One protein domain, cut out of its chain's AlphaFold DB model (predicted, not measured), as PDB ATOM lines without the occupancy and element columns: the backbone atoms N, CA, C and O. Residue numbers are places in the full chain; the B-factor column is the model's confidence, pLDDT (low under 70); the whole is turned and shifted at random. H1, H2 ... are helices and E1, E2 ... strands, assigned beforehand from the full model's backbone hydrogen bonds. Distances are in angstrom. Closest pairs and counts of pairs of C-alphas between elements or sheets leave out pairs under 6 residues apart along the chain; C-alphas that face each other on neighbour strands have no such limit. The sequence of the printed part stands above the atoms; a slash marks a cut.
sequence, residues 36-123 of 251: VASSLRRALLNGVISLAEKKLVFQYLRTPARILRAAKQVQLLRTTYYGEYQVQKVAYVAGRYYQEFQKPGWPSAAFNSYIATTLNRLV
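Overview. This is residues 36 to 123 of the 251 residues of a protein of Hymenobacter qilianensis (UniProt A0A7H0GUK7). A small two-stranded hairpin, E1 and E2, sits near the end where the long helix H1 begins; at H1's other end H2 folds back in a V, and H3 packs across the last part of H1, at residues 53 to 60. The far end of H2 sticks out at residues 76 to 82, of which 76 to 81 belong to H2, and residues 82 to 90 lead from there back to the hairpin. The printed part has 88 residues with three named helices and two named strands, in the order H1, H2, E1, E2, H3, and its class is mostly helix. The sheet has the order E1 - E2 and is antiparallel. The whole is compact, with a radius of gyration of the C-alphas of 13.6 A and spans of 38 by 29 by 21 A.

Arrangement. Look first at E1, residues 91 to 93, and E2, residues 96 to 98, a hairpin of antiparallel neighbours at 149 degrees. Here N 91 and O 98 are 2.8 A apart and N 98 and O 91 are 2.7 A apart, within hydrogen-bond range. H1, residues 39 to 61, is apart from both strands. It touches H3, residues 109 to 122, with residues 53 to 60 alone; the closest C-alphas, those of Tyr 60 and Ala 116, are 7.0 A apart. H1 and H3 run the same way at a steep tilt of 62 degrees. H2, residues 64 to 81, and H1 only just touch, and only at the corner by their link, with 3 pairs of C-alphas within 8 A; the closest are those of Leu 61 and Ile 67, 6.1 A apart. These two run opposite ways at a steep tilt of 47 degrees. H2 with residues 70 to 73 alone and H3 with residues 119 to 122 alone only just touch, with 3 pairs of C-alphas within 8 A, the closest those of Ala 70 and Leu 122 at 6.0 A; their lines are about perpendicular, at 88 degrees. In H1, H2 and H3 every O i to N i+4 pair is within hydrogen-bond range.

Along the chain. Find C-alpha 91 at (-23.634, 36.833, 33.911), where E1 begins; E1 is 6.3 A long and E2 6.6 A. Find C-alpha 39 at (-31.175, 29.413, 25.981); from there H1 runs 32.1 A to C-alpha 61. H2 is 25.6 A long from C-alpha 64 to C-alpha 81. H3 runs 20.1 A from C-alpha 109 to C-alpha 122 at (-40.405, 33.916, 55.552).

Size, cuts and confidence. The C-alphas of Ala 37 and Ala 65, the two farthest apart, are 38.5 A apart. The printed part has no cut and no long link. The mean pLDDT of the printed part is 86.7; look for values under 70 at residue 37 and residues 86 to 87.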
ATOM      1  N   VAL A  36     -24.448  34.547  29.598       73.38
ATOM      2  CA  VAL A  36     -24.781  33.223  29.061       73.38
ATOM      3  C   VAL A  36     -25.812  33.376  27.935       73.38
ATOM      4  O   VAL A  36     -27.009  33.537  28.182       73.38
ATOM      5  N   ALA A  37     -25.344  33.326  26.686       67.25
ATOM      6  CA  ALA A  37     -26.150  33.613  25.495       67.25
ATOM      7  C   ALA A  37     -27.071  32.457  25.047       67.25
ATOM      8  O   ALA A  37     -28.145  32.709  24.500       67.25
ATOM      9  N   SER A  38     -26.709  31.199  25.318       79.88
ATOM     10  CA  SER A  38     -27.513  30.023  24.939       79.88
ATOM     11  C   SER A  38     -28.728  29.835  25.856       79.88
ATOM     12  O   SER A  38     -28.581  29.760  27.077       79.88
ATOM     13  N   SER A  39     -29.920  29.695  25.267       80.25
ATOM     14  CA  SER A  39     -31.175  29.413  25.981       80.25
ATOM     15  C   SER A  39     -31.130  28.085  26.736       80.25
ATOM     16  O   SER A  39     -31.470  28.046  27.916       80.25
ATOM     17  N   LEU A  40     -30.628  27.022  26.098       83.69
ATOM     18  CA  LEU A  40     -30.453  25.711  26.725       83.69
ATOM     19  C   LEU A  40     -29.480  25.783  27.907       83.69
ATOM     20  O   LEU A  40     -29.786  25.300  28.994       83.69
ATOM     21  N   ARG A  41     -28.325  26.438  27.725       82.12
ATOM     22  CA  ARG A  41     -27.334  26.586  28.801       82.12
ATOM     23  C   ARG A  41     -27.893  27.391  29.974       82.12
ATOM     24  O   ARG A  41     -27.647  27.023  31.118       82.12
ATOM     25  N   ARG A  42     -28.670  28.448  29.707       84.62
ATOM     26  CA  ARG A  42     -29.392  29.200  30.747       84.62
ATOM     27  C   ARG A  42     -30.410  28.326  31.475       84.62
ATOM     28  O   ARG A  42     -30.437  28.353  32.700       84.62
ATOM     29  N   ALA A  43     -31.214  27.541  30.757       83.69
ATOM     30  CA  ALA A  43     -32.209  26.655  31.360       83.69
ATOM     31  C   ALA A  43     -31.559  25.604  32.275       83.69
ATOM     32  O   ALA A  43     -31.975  25.446  33.423       83.69
ATOM     33  N   LEU A  44     -30.484  24.957  31.808       86.50
ATOM     34  CA  LEU A  44     -29.703  24.007  32.603       86.50
ATOM     35  C   LEU A  44     -29.098  24.672  33.843       86.50
ATOM     36  O   LEU A  44     -29.247  24.161  34.950       86.50
ATOM     37  N   LEU A  45     -28.468  25.836  33.677       86.31
ATOM     38  CA  LEU A  45     -27.878  26.593  34.780       86.31
ATOM     39  C   LEU A  45     -28.926  26.997  35.824       86.31
ATOM     40  O   LEU A  45     -28.709  26.803  37.017       86.31
ATOM     41  N   ASN A  46     -30.078  27.509  35.388       83.81
ATOM     42  CA  ASN A  46     -31.188  27.844  36.276       83.81
ATOM     43  C   ASN A  46     -31.707  26.603  37.018       83.81
ATOM     44  O   ASN A  46     -32.006  26.686  38.208       83.81
ATOM     45  N   GLY A  47     -31.758  25.443  36.354       86.06
ATOM     46  CA  GLY A  47     -32.073  24.163  36.988       86.06
ATOM     47  C   GLY A  47     -31.071  23.784  38.083       86.06
ATOM     48  O   GLY A  47     -31.474  23.455  39.198       86.06
ATOM     49  N   VAL A  48     -29.769  23.902  37.806       88.88
ATOM     50  CA  VAL A  48     -28.695  23.617  38.775       88.88
ATOM     51  C   VAL A  48     -28.752  24.566  39.974       88.88
ATOM     52  O   VAL A  48     -28.704  24.111  41.118       88.88
ATOM     53  N   ILE A  49     -28.909  25.872  39.740       86.44
ATOM     54  CA  ILE A  49     -29.046  26.866  40.813       86.44
ATOM     55  C   ILE A  49     -30.300  26.571  41.645       86.44
ATOM     56  O   ILE A  49     -30.224  26.551  42.871       86.44
ATOM     57  N   SER A  50     -31.427  26.241  41.006       87.88
ATOM     58  CA  SER A  50     -32.660  25.868  41.708       87.88
ATOM     59  C   SER A  50     -32.479  24.627  42.589       87.88
ATOM     60  O   SER A  50     -32.998  24.575  43.703       87.88
ATOM     61  N   LEU A  51     -31.720  23.625  42.135       90.19
ATOM     62  CA  LEU A  51     -31.378  22.460  42.956       90.19
ATOM     63  C   LEU A  51     -30.507  22.849  44.159       90.19
ATOM     64  O   LEU A  51     -30.747  22.363  45.265       90.19
ATOM     65  N   ALA A  52     -29.539  23.750  43.973       89.50
ATOM     66  CA  ALA A  52     -28.714  24.264  45.064       89.50
ATOM     67  C   ALA A  52     -29.547  25.041  46.101       89.50
ATOM     68  O   ALA A  52     -29.393  24.827  47.303       89.50
ATOM     69  N   GLU A  53     -30.482  25.880  45.657       90.12
ATOM     70  CA  GLU A  53     -31.417  26.592  46.535       90.12
ATOM     71  C   GLU A  53     -32.320  25.624  47.298       90.12
ATOM     72  O   GLU A  53     -32.440  25.729  48.518       90.12
ATOM     73  N   LYS A  54     -32.902  24.628  46.617       90.88
ATOM     74  CA  LYS A  54     -33.710  23.580  47.259       90.88
ATOM     75  C   LYS A  54     -32.904  22.842  48.324       90.88
ATOM     76  O   LYS A  54     -33.409  22.638  49.425       90.88
ATOM     77  N   LYS A  55     -31.641  22.498  48.047       91.25
ATOM     78  CA  LYS A  55     -30.741  21.894  49.041       91.25
ATOM     79  C   LYS A  55     -30.618  22.773  50.292       91.25
ATOM     80  O   LYS A  55     -30.766  22.253  51.393       91.25
ATOM     81  N   LEU A  56     -30.414  24.085  50.139       90.31
ATOM     82  CA  LEU A  56     -30.372  25.023  51.270       90.31
ATOM     83  C   LEU A  56     -31.717  25.081  52.016       90.31
ATOM     84  O   LEU A  56     -31.738  25.041  53.244       90.31
ATOM     85  N   VAL A  57     -32.845  25.103  51.297       91.88
ATOM     86  CA  VAL A  57     -34.196  25.058  51.887       91.88
ATOM     87  C   VAL A  57     -34.369  23.828  52.779       91.88
ATOM     88  O   VAL A  57     -34.764  23.966  53.939       91.88
ATOM     89  N   PHE A  58     -34.027  22.638  52.275       92.56
ATOM     90  CA  PHE A  58     -34.080  21.398  53.054       92.56
ATOM     91  C   PHE A  58     -33.149  21.450  54.273       92.56
ATOM     92  O   PHE A  58     -33.560  21.082  55.374       92.56
ATOM     93  N   GLN A  59     -31.926  21.961  54.104       90.75
ATOM     94  CA  GLN A  59     -30.941  22.076  55.185       90.75
ATOM     95  C   GLN A  59     -31.393  23.008  56.322       90.75
ATOM     96  O   GLN A  59     -31.203  22.672  57.496       90.75
ATOM     97  N   TYR A  60     -31.987  24.161  55.999       90.25
ATOM     98  CA  TYR A  60     -32.370  25.169  56.994       90.25
ATOM     99  C   TYR A  60     -33.742  24.918  57.624       90.25
ATOM    100  O   TYR A  60     -33.880  25.027  58.842       90.25
ATOM    101  N   LEU A  61     -34.758  24.570  56.829       91.19
ATOM    102  CA  LEU A  61     -36.126  24.433  57.339       91.19
ATOM    103  C   LEU A  61     -36.391  23.068  57.980       91.19
ATOM    104  O   LEU A  61     -37.200  23.002  58.905       91.19
ATOM    105  N   ARG A  62     -35.678  22.018  57.541       89.62
ATOM    106  CA  ARG A  62     -35.664  20.628  58.048       89.62
ATOM    107  C   ARG A  62     -36.992  19.861  58.048       89.62
ATOM    108  O   ARG A  62     -36.965  18.649  57.876       89.62
ATOM    109  N   THR A  63     -38.141  20.511  58.237       91.75
ATOM    110  CA  THR A  63     -39.451  19.852  58.333       91.75
ATOM    111  C   THR A  63     -40.320  20.123  57.101       91.75
ATOM    112  O   THR A  63     -40.364  21.265  56.625       91.75
ATOM    113  N   PRO A  64     -41.078  19.123  56.606       93.00
ATOM    114  CA  PRO A  64     -41.970  19.300  55.457       93.00
ATOM    115  C   PRO A  64     -42.975  20.442  55.644       93.00
ATOM    116  O   PRO A  64     -43.183  21.235  54.733       93.00
ATOM    117  N   ALA A  65     -43.532  20.597  56.850       92.56
ATOM    118  CA  ALA A  65     -44.479  21.667  57.158       92.56
ATOM    119  C   ALA A  65     -43.871  23.072  56.979       92.56
ATOM    120  O   ALA A  65     -44.507  23.956  56.404       92.56
ATOM    121  N   ARG A  66     -42.624  23.288  57.428       92.44
ATOM    122  CA  ARG A  66     -41.928  24.572  57.241       92.44
ATOM    123  C   ARG A  66     -41.599  24.822  55.773       92.44
ATOM    124  O   ARG A  66     -41.769  25.946  55.310       92.44
ATOM    125  N   ILE A  67     -41.186  23.786  55.043       93.31
ATOM    126  CA  ILE A  67     -40.893  23.868  53.605       93.31
ATOM    127  C   ILE A  67     -42.149  24.241  52.812       93.31
ATOM    128  O   ILE A  67     -42.105  25.179  52.021       93.31
ATOM    129  N   LEU A  68     -43.280  23.576  53.064       93.00
ATOM    130  CA  LEU A  68     -44.562  23.888  52.422       93.00
ATOM    131  C   LEU A  68     -45.016  25.321  52.730       93.00
ATOM    132  O   LEU A  68     -45.472  26.034  51.837       93.00
ATOM    133  N   ARG A  69     -44.841  25.772  53.978       92.62
ATOM    134  CA  ARG A  69     -45.158  27.149  54.379       92.62
ATOM    135  C   ARG A  69     -44.298  28.174  53.638       92.62
ATOM    136  O   ARG A  69     -44.845  29.143  53.115       92.62
ATOM    137  N   ALA A  70     -42.986  27.946  53.566       91.50
ATOM    138  CA  ALA A  70     -42.068  28.815  52.835       91.50
ATOM    139  C   ALA A  70     -42.406  28.835  51.339       91.50
ATOM    140  O   ALA A  70     -42.521  29.908  50.759       91.50
ATOM    141  N   ALA A  71     -42.656  27.671  50.732       90.00
ATOM    142  CA  ALA A  71     -43.039  27.565  49.327       90.00
ATOM    143  C   ALA A  71     -44.328  28.342  49.018       90.00
ATOM    144  O   ALA A  71     -44.368  29.084  48.040       90.00
ATOM    145  N   LYS A  72     -45.354  28.244  49.876       91.38
ATOM    146  CA  LYS A  72     -46.608  28.998  49.717       91.38
ATOM    147  C   LYS A  72     -46.382  30.513  49.770       91.38
ATOM    148  O   LYS A  72     -46.959  31.238  48.967       91.38
ATOM    149  N   GLN A  73     -45.539  30.993  50.686       90.56
ATOM    150  CA  GLN A  73     -45.210  32.420  50.777       90.56
ATOM    151  C   GLN A  73     -44.367  32.904  49.596       90.56
ATOM    152  O   GLN A  73     -44.656  33.963  49.049       90.56
ATOM    153  N   VAL A  74     -43.361  32.131  49.169       87.25
ATOM    154  CA  VAL A  74     -42.567  32.452  47.973       87.25
ATOM    155  C   VAL A  74     -43.467  32.522  46.745       87.25
ATOM    156  O   VAL A  74     -43.358  33.471  45.976       87.25
ATOM    157  N   GLN A  75     -44.379  31.558  46.580       87.31
ATOM    158  CA  GLN A  75     -45.331  31.559  45.474       87.31
ATOM    159  C   GLN A  75     -46.213  32.807  45.508       87.31
ATOM    160  O   GLN A  75     -46.336  33.467  44.483       87.31
ATOM    161  N   LEU A  76     -46.759  33.163  46.677       88.62
ATOM    162  CA  LEU A  76     -47.563  34.372  46.851       88.62
ATOM    163  C   LEU A  76     -46.776  35.629  46.450       88.62
ATOM    164  O   LEU A  76     -47.216  36.360  45.570       88.62
ATOM    165  N   LEU A  77     -45.586  35.840  47.024       86.38
ATOM    166  CA  LEU A  77     -44.731  36.991  46.710       86.38
ATOM    167  C   LEU A  77     -44.378  37.047  45.222       86.38
ATOM    168  O   LEU A  77     -44.432  38.111  44.609       86.38
ATOM    169  N   ARG A  78     -44.057  35.898  44.621       83.25
ATOM    170  CA  ARG A  78     -43.766  35.815  43.191       83.25
ATOM    171  C   ARG A  78     -44.973  36.234  42.362       83.25
ATOM    172  O   ARG A  78     -44.817  37.073  41.484       83.25
ATOM    173  N   THR A  79     -46.161  35.707  42.654       85.38
ATOM    174  CA  THR A  79     -47.383  36.074  41.926       85.38
ATOM    175  C   THR A  79     -47.766  37.538  42.123       85.38
ATOM    176  O   THR A  79     -48.225  38.162  41.176       85.38
ATOM    177  N   THR A  80     -47.538  38.102  43.313       88.50
ATOM    178  CA  THR A  80     -47.876  39.496  43.624       88.50
ATOM    179  C   THR A  80     -46.943  40.493  42.940       88.50
ATOM    180  O   THR A  80     -47.421  41.492  42.416       88.50
ATOM    181  N   TYR A  81     -45.628  40.247  42.949       84.56
ATOM    182  CA  TYR A  81     -44.645  41.241  42.496       84.56
ATOM    183  C   TYR A  81     -44.066  40.967  41.109       84.56
ATOM    184  O   TYR A  81     -43.737  41.905  40.392       84.56
ATOM    185  N   TYR A  82     -43.916  39.698  40.733       76.38
ATOM    186  CA  TYR A  82     -43.175  39.306  39.531       76.38
ATOM    187  C   TYR A  82     -44.044  38.610  38.479       76.38
ATOM    188  O   TYR A  82     -43.625  38.508  37.328       76.38
ATOM    189  N   GLY A  83     -45.234  38.122  38.842       81.94
ATOM    190  CA  GLY A  83     -46.115  37.383  37.938       81.94
ATOM    191  C   GLY A  83     -45.381  36.232  37.239       81.94
ATOM    192  O   GLY A  83     -44.762  35.381  37.886       81.94
ATOM    193  N   GLU A  84     -45.420  36.237  35.906       75.69
ATOM    194  CA  GLU A  84     -44.759  35.243  35.049       75.69
ATOM    195  C   GLU A  84     -43.309  35.591  34.683       75.69
ATOM    196  O   GLU A  84     -42.686  34.872  33.899       75.69
ATOM    197  N   TYR A  85     -42.737  36.662  35.245       75.38
ATOM    198  CA  TYR A  85     -41.380  37.080  34.914       75.38
ATOM    199  C   TYR A  85     -40.373  35.937  35.110       75.38
ATOM    200  O   TYR A  85     -40.338  35.239  36.134       75.38
ATOM    201  N   GLN A  86     -39.527  35.762  34.097       68.75
ATOM    202  CA  GLN A  86     -38.423  34.815  34.099       68.75
ATOM    203  C   GLN A  86     -37.112  35.555  33.876       68.75
ATOM    204  O   GLN A  86     -37.023  36.425  33.010       68.75
ATOM    205  N   VAL A  87     -36.081  35.160  34.624       68.88
ATOM    206  CA  VAL A  87     -34.722  35.690  34.483       68.88
ATOM    207  C   VAL A  87     -34.217  35.437  33.061       68.88
ATOM    208  O   VAL A  87     -33.978  34.295  32.667       68.88
ATOM    209  N   GLN A  88     -34.024  36.513  32.300       71.31
ATOM    210  CA  GLN A  88     -33.595  36.441  30.899       71.31
ATOM    211  C   GLN A  88     -32.071  36.447  30.733       71.31
ATOM    212  O   GLN A  88     -31.548  35.961  29.728       71.31
ATOM    213  N   LYS A  89     -31.341  37.004  31.705       82.38
ATOM    214  CA  LYS A  89     -29.897  37.242  31.614       82.38
ATOM    215  C   LYS A  89     -29.183  36.624  32.806       82.38
ATOM    216  O   LYS A  89     -29.624  36.766  33.937       82.38
ATOM    217  N   VAL A  90     -28.071  35.946  32.537       85.12
ATOM    218  CA  VAL A  90     -27.172  35.435  33.577       85.12
ATOM    219  C   VAL A  90     -25.750  35.793  33.192       85.12
ATOM    220  O   VAL A  90     -25.336  35.476  32.081       85.12
ATOM    221  N   ALA A  91     -25.025  36.448  34.090       87.62
ATOM    222  CA  ALA A  91     -23.634  36.833  33.911       87.62
ATOM    223  C   ALA A  91     -22.694  35.870  34.658       87.62
ATOM    224  O   ALA A  91     -22.942  35.571  35.816       87.62
ATOM    225  N   TYR A  92     -21.617  35.396  34.037       86.44
ATOM    226  CA  TYR A  92     -20.537  34.633  34.649       86.44
ATOM    227  C   TYR A  92     -19.296  35.516  34.779       86.44
ATOM    228  O   TYR A  92     -18.664  35.866  33.784       86.44
ATOM    229  N   VAL A  93     -18.955  35.885  36.011       84.56
ATOM    230  CA  VAL A  93     -17.831  36.769  36.336       84.56
ATOM    231  C   VAL A  93     -17.049  36.154  37.485       84.56
ATOM    232  O   VAL A  93     -17.635  35.775  38.496       84.56
ATOM    233  N   ALA A  94     -15.725  36.055  37.336       83.31
ATOM    234  CA  ALA A  94     -14.810  35.613  38.394       83.31
ATOM    235  C   ALA A  94     -15.260  34.318  39.112       83.31
ATOM    236  O   ALA A  94     -15.256  34.233  40.337       83.31
ATOM    237  N   GLY A  95     -15.695  33.311  38.346       84.88
ATOM    238  CA  GLY A  95     -16.114  32.020  38.902       84.88
ATOM    239  C   GLY A  95     -17.565  31.950  39.389       84.88
ATOM    240  O   GLY A  95     -17.993  30.885  39.829       84.88
ATOM    241  N   ARG A  96     -18.334  33.043  39.300       89.81
ATOM    242  CA  ARG A  96     -19.684  33.161  39.868       89.81
ATOM    243  C   ARG A  96     -20.713  33.566  38.818       89.81
ATOM    244  O   ARG A  96     -20.426  34.344  37.917       89.81
ATOM    245  N   TYR A  97     -21.927  33.055  38.970       90.12
ATOM    246  CA  TYR A  97     -23.101  33.318  38.151       90.12
ATOM    247  C   TYR A  97     -24.036  34.310  38.848       90.12
ATOM    248  O   TYR A  97     -24.506  34.058  39.958       90.12
ATOM    249  N   TYR A  98     -24.342  35.408  38.171       90.25
ATOM    250  CA  TYR A  98     -25.209  36.489  38.619       90.25
ATOM    251  C   TYR A  98     -26.464  36.503  37.749       90.25
ATOM    252  O   TYR A  98     -26.392  36.753  36.547       90.25
ATOM    253  N   GLN A  99     -27.610  36.195  38.350       86.12
ATOM    254  CA  GLN A  99     -28.923  36.256  37.691       86.12
ATOM    255  C   GLN A  99     -29.506  37.677  37.730       86.12
ATOM    256  O   GLN A  99     -30.240  38.085  36.838       86.12
ATOM    257  N   GLU A 100     -29.142  38.430  38.761       84.12
ATOM    258  CA  GLU A 100     -29.523  39.813  39.013       84.12
ATOM    259  C   GLU A 100     -28.455  40.442  39.914       84.12
ATOM    260  O   GLU A 100     -27.698  39.726  40.571       84.12
ATOM    261  N   PHE A 101     -28.367  41.771  39.954       81.25
ATOM    262  CA  PHE A 101     -27.351  42.448  40.768       81.25
ATOM    263  C   PHE A 101     -27.734  42.515  42.260       81.25
ATOM    264  O   PHE A 101     -26.867  42.632  43.122       81.25
ATOM    265  N   GLN A 102     -29.029  42.411  42.585       83.94
ATOM    266  CA  GLN A 102     -29.559  42.436  43.958       83.94
ATOM    267  C   GLN A 102     -29.407  41.104  44.706       83.94
ATOM    268  O   GLN A 102     -29.813  40.983  45.861       83.94
ATOM    269  N   LYS A 103     -28.833  40.102  44.038       89.19
ATOM    270  CA  LYS A 103     -28.556  38.782  44.581       89.19
ATOM    271  C   LYS A 103     -27.063  38.510  44.439       89.19
ATOM    272  O   LYS A 103     -26.527  38.663  43.338       89.19
ATOM    273  N   PRO A 104     -26.375  38.075  45.506       91.12
ATOM    274  CA  PRO A 104     -24.978  37.684  45.391       91.12
ATOM    275  C   PRO A 104     -24.794  36.580  44.342       91.12
ATOM    276  O   PRO A 104     -25.641  35.702  44.203       91.12
ATOM    277  N   GLY A 105     -23.669  36.574  43.628       91.19
ATOM    278  CA  GLY A 105     -23.400  35.555  42.607       91.19
ATOM    279  C   GLY A 105     -23.193  34.154  43.197       91.19
ATOM    280  O   GLY A 105     -22.499  34.010  44.212       91.19
ATOM    281  N   TRP A 106     -23.742  33.119  42.559       91.88
ATOM    282  CA  TRP A 106     -23.581  31.705  42.934       91.88
ATOM    283  C   TRP A 106     -22.426  31.038  42.165       91.88
ATOM    284  O   TRP A 106     -22.317  31.268  40.968       91.88
ATOM    285  N   PRO A 107     -21.608  30.154  42.761       90.81
ATOM    286  CA  PRO A 107     -21.596  29.765  44.167       90.81
ATOM    287  C   PRO A 107     -20.815  30.771  45.025       90.81
ATOM    288  O   PRO A 107     -19.740  31.223  44.646       90.81
ATOM    289  N   SER A 108     -21.337  31.120  46.204       89.19
ATOM    290  CA  SER A 108     -20.602  31.921  47.196       89.19
ATOM    291  C   SER A 108     -21.190  31.786  48.604       89.19
ATOM    292  O   SER A 108     -22.362  31.444  48.776       89.19
ATOM    293  N   ALA A 109     -20.386  32.103  49.626       86.94
ATOM    294  CA  ALA A 109     -20.866  32.213  51.005       86.94
ATOM    295  C   ALA A 109     -21.934  33.314  51.150       86.94
ATOM    296  O   ALA A 109     -22.937  33.109  51.834       86.94
ATOM    297  N   ALA A 110     -21.762  34.435  50.439       88.25
ATOM    298  CA  ALA A 110     -22.734  35.523  50.376       88.25
ATOM    299  C   ALA A 110     -24.091  35.045  49.833       88.25
ATOM    300  O   ALA A 110     -25.124  35.349  50.423       88.25
ATOM    301  N   PHE A 111     -24.102  34.227  48.773       90.19
ATOM    302  CA  PHE A 111     -25.328  33.631  48.233       90.19
ATOM    303  C   PHE A 111     -26.018  32.731  49.263       90.19
ATOM    304  O   PHE A 111     -27.218  32.856  49.493       90.19
ATOM    305  N   ASN A 112     -25.268  31.845  49.926       89.81
ATOM    306  CA  ASN A 112     -25.841  30.941  50.926       89.81
ATOM    307  C   ASN A 112     -26.433  31.719  52.114       89.81
ATOM    308  O   ASN A 112     -27.539  31.413  52.556       89.81
ATOM    309  N   SER A 113     -25.718  32.747  52.588       87.94
ATOM    310  CA  SER A 113     -26.179  33.653  53.646       87.94
ATOM    311  C   SER A 113     -27.439  34.412  53.222       87.94
ATOM    312  O   SER A 113     -28.423  34.458  53.962       87.94
ATOM    313  N   TYR A 114     -27.462  34.918  51.984       89.12
ATOM    314  CA  TYR A 114     -28.628  35.578  51.408       89.12
ATOM    315  C   TYR A 114     -29.859  34.657  51.431       89.12
ATOM    316  O   TYR A 114     -30.903  35.019  51.974       89.12
ATOM    317  N   ILE A 115     -29.737  33.425  50.932       89.81
ATOM    318  CA  ILE A 115     -30.854  32.470  50.925       89.81
ATOM    319  C   ILE A 115     -31.288  32.120  52.354       89.81
ATOM    320  O   ILE A 115     -32.484  32.126  52.644       89.81
ATOM    321  N   ALA A 116     -30.346  31.881  53.269       89.56
ATOM    322  CA  ALA A 116     -30.647  31.562  54.664       89.56
ATOM    323  C   ALA A 116     -31.448  32.676  55.357       89.56
ATOM    324  O   ALA A 116     -32.484  32.406  55.966       89.56
ATOM    325  N   THR A 117     -31.005  33.929  55.242       89.19
ATOM    326  CA  THR A 117     -31.694  35.077  55.844       89.19
ATOM    327  C   THR A 117     -33.055  35.324  55.190       89.19
ATOM    328  O   THR A 117     -34.022  35.581  55.905       89.19
ATOM    329  N   THR A 118     -33.183  35.180  53.868       89.31
ATOM    330  CA  THR A 118     -34.482  35.296  53.184       89.31
ATOM    331  C   THR A 118     -35.460  34.228  53.672       89.31
ATOM    332  O   THR A 118     -36.582  34.554  54.055       89.31
ATOM    333  N   LEU A 119     -35.030  32.966  53.760       89.75
ATOM    334  CA  LEU A 119     -35.857  31.890  54.313       89.75
ATOM    335  C   LEU A 119     -36.249  32.153  55.767       89.75
ATOM    336  O   LEU A 119     -37.383  31.878  56.144       89.75
ATOM    337  N   ASN A 120     -35.345  32.714  56.570       90.88
ATOM    338  CA  ASN A 120     -35.604  33.010  57.974       90.88
ATOM    339  C   ASN A 120     -36.617  34.150  58.169       90.88
ATOM    340  O   ASN A 120     -37.343  34.151  59.159       90.88
ATOM    341  N   ARG A 121     -36.702  35.102  57.229       88.44
ATOM    342  CA  ARG A 121     -37.750  36.142  57.219       88.44
ATOM    343  C   ARG A 121     -39.125  35.573  56.866       88.44
ATOM    344  O   ARG A 121     -40.123  36.026  57.412       88.44
ATOM    345  N   LEU A 122     -39.170  34.584  55.974       89.06
ATOM    346  CA  LEU A 122     -40.405  33.916  55.552       89.06
ATOM    347  C   LEU A 122     -40.927  32.954  56.629       89.06
ATOM    348  O   LEU A 122     -42.066  33.035  57.097       89.06
ATOM    349  N   VAL A 123     -40.060  32.037  57.055       90.25
ATOM    350  CA  VAL A 123     -40.345  31.020  58.065       90.25
ATOM    351  C   VAL A 123     -39.191  31.005  59.069       90.25
ATOM    352  O   VAL A 123     -38.181  30.343  58.824       90.25
TER     353      VAL A 123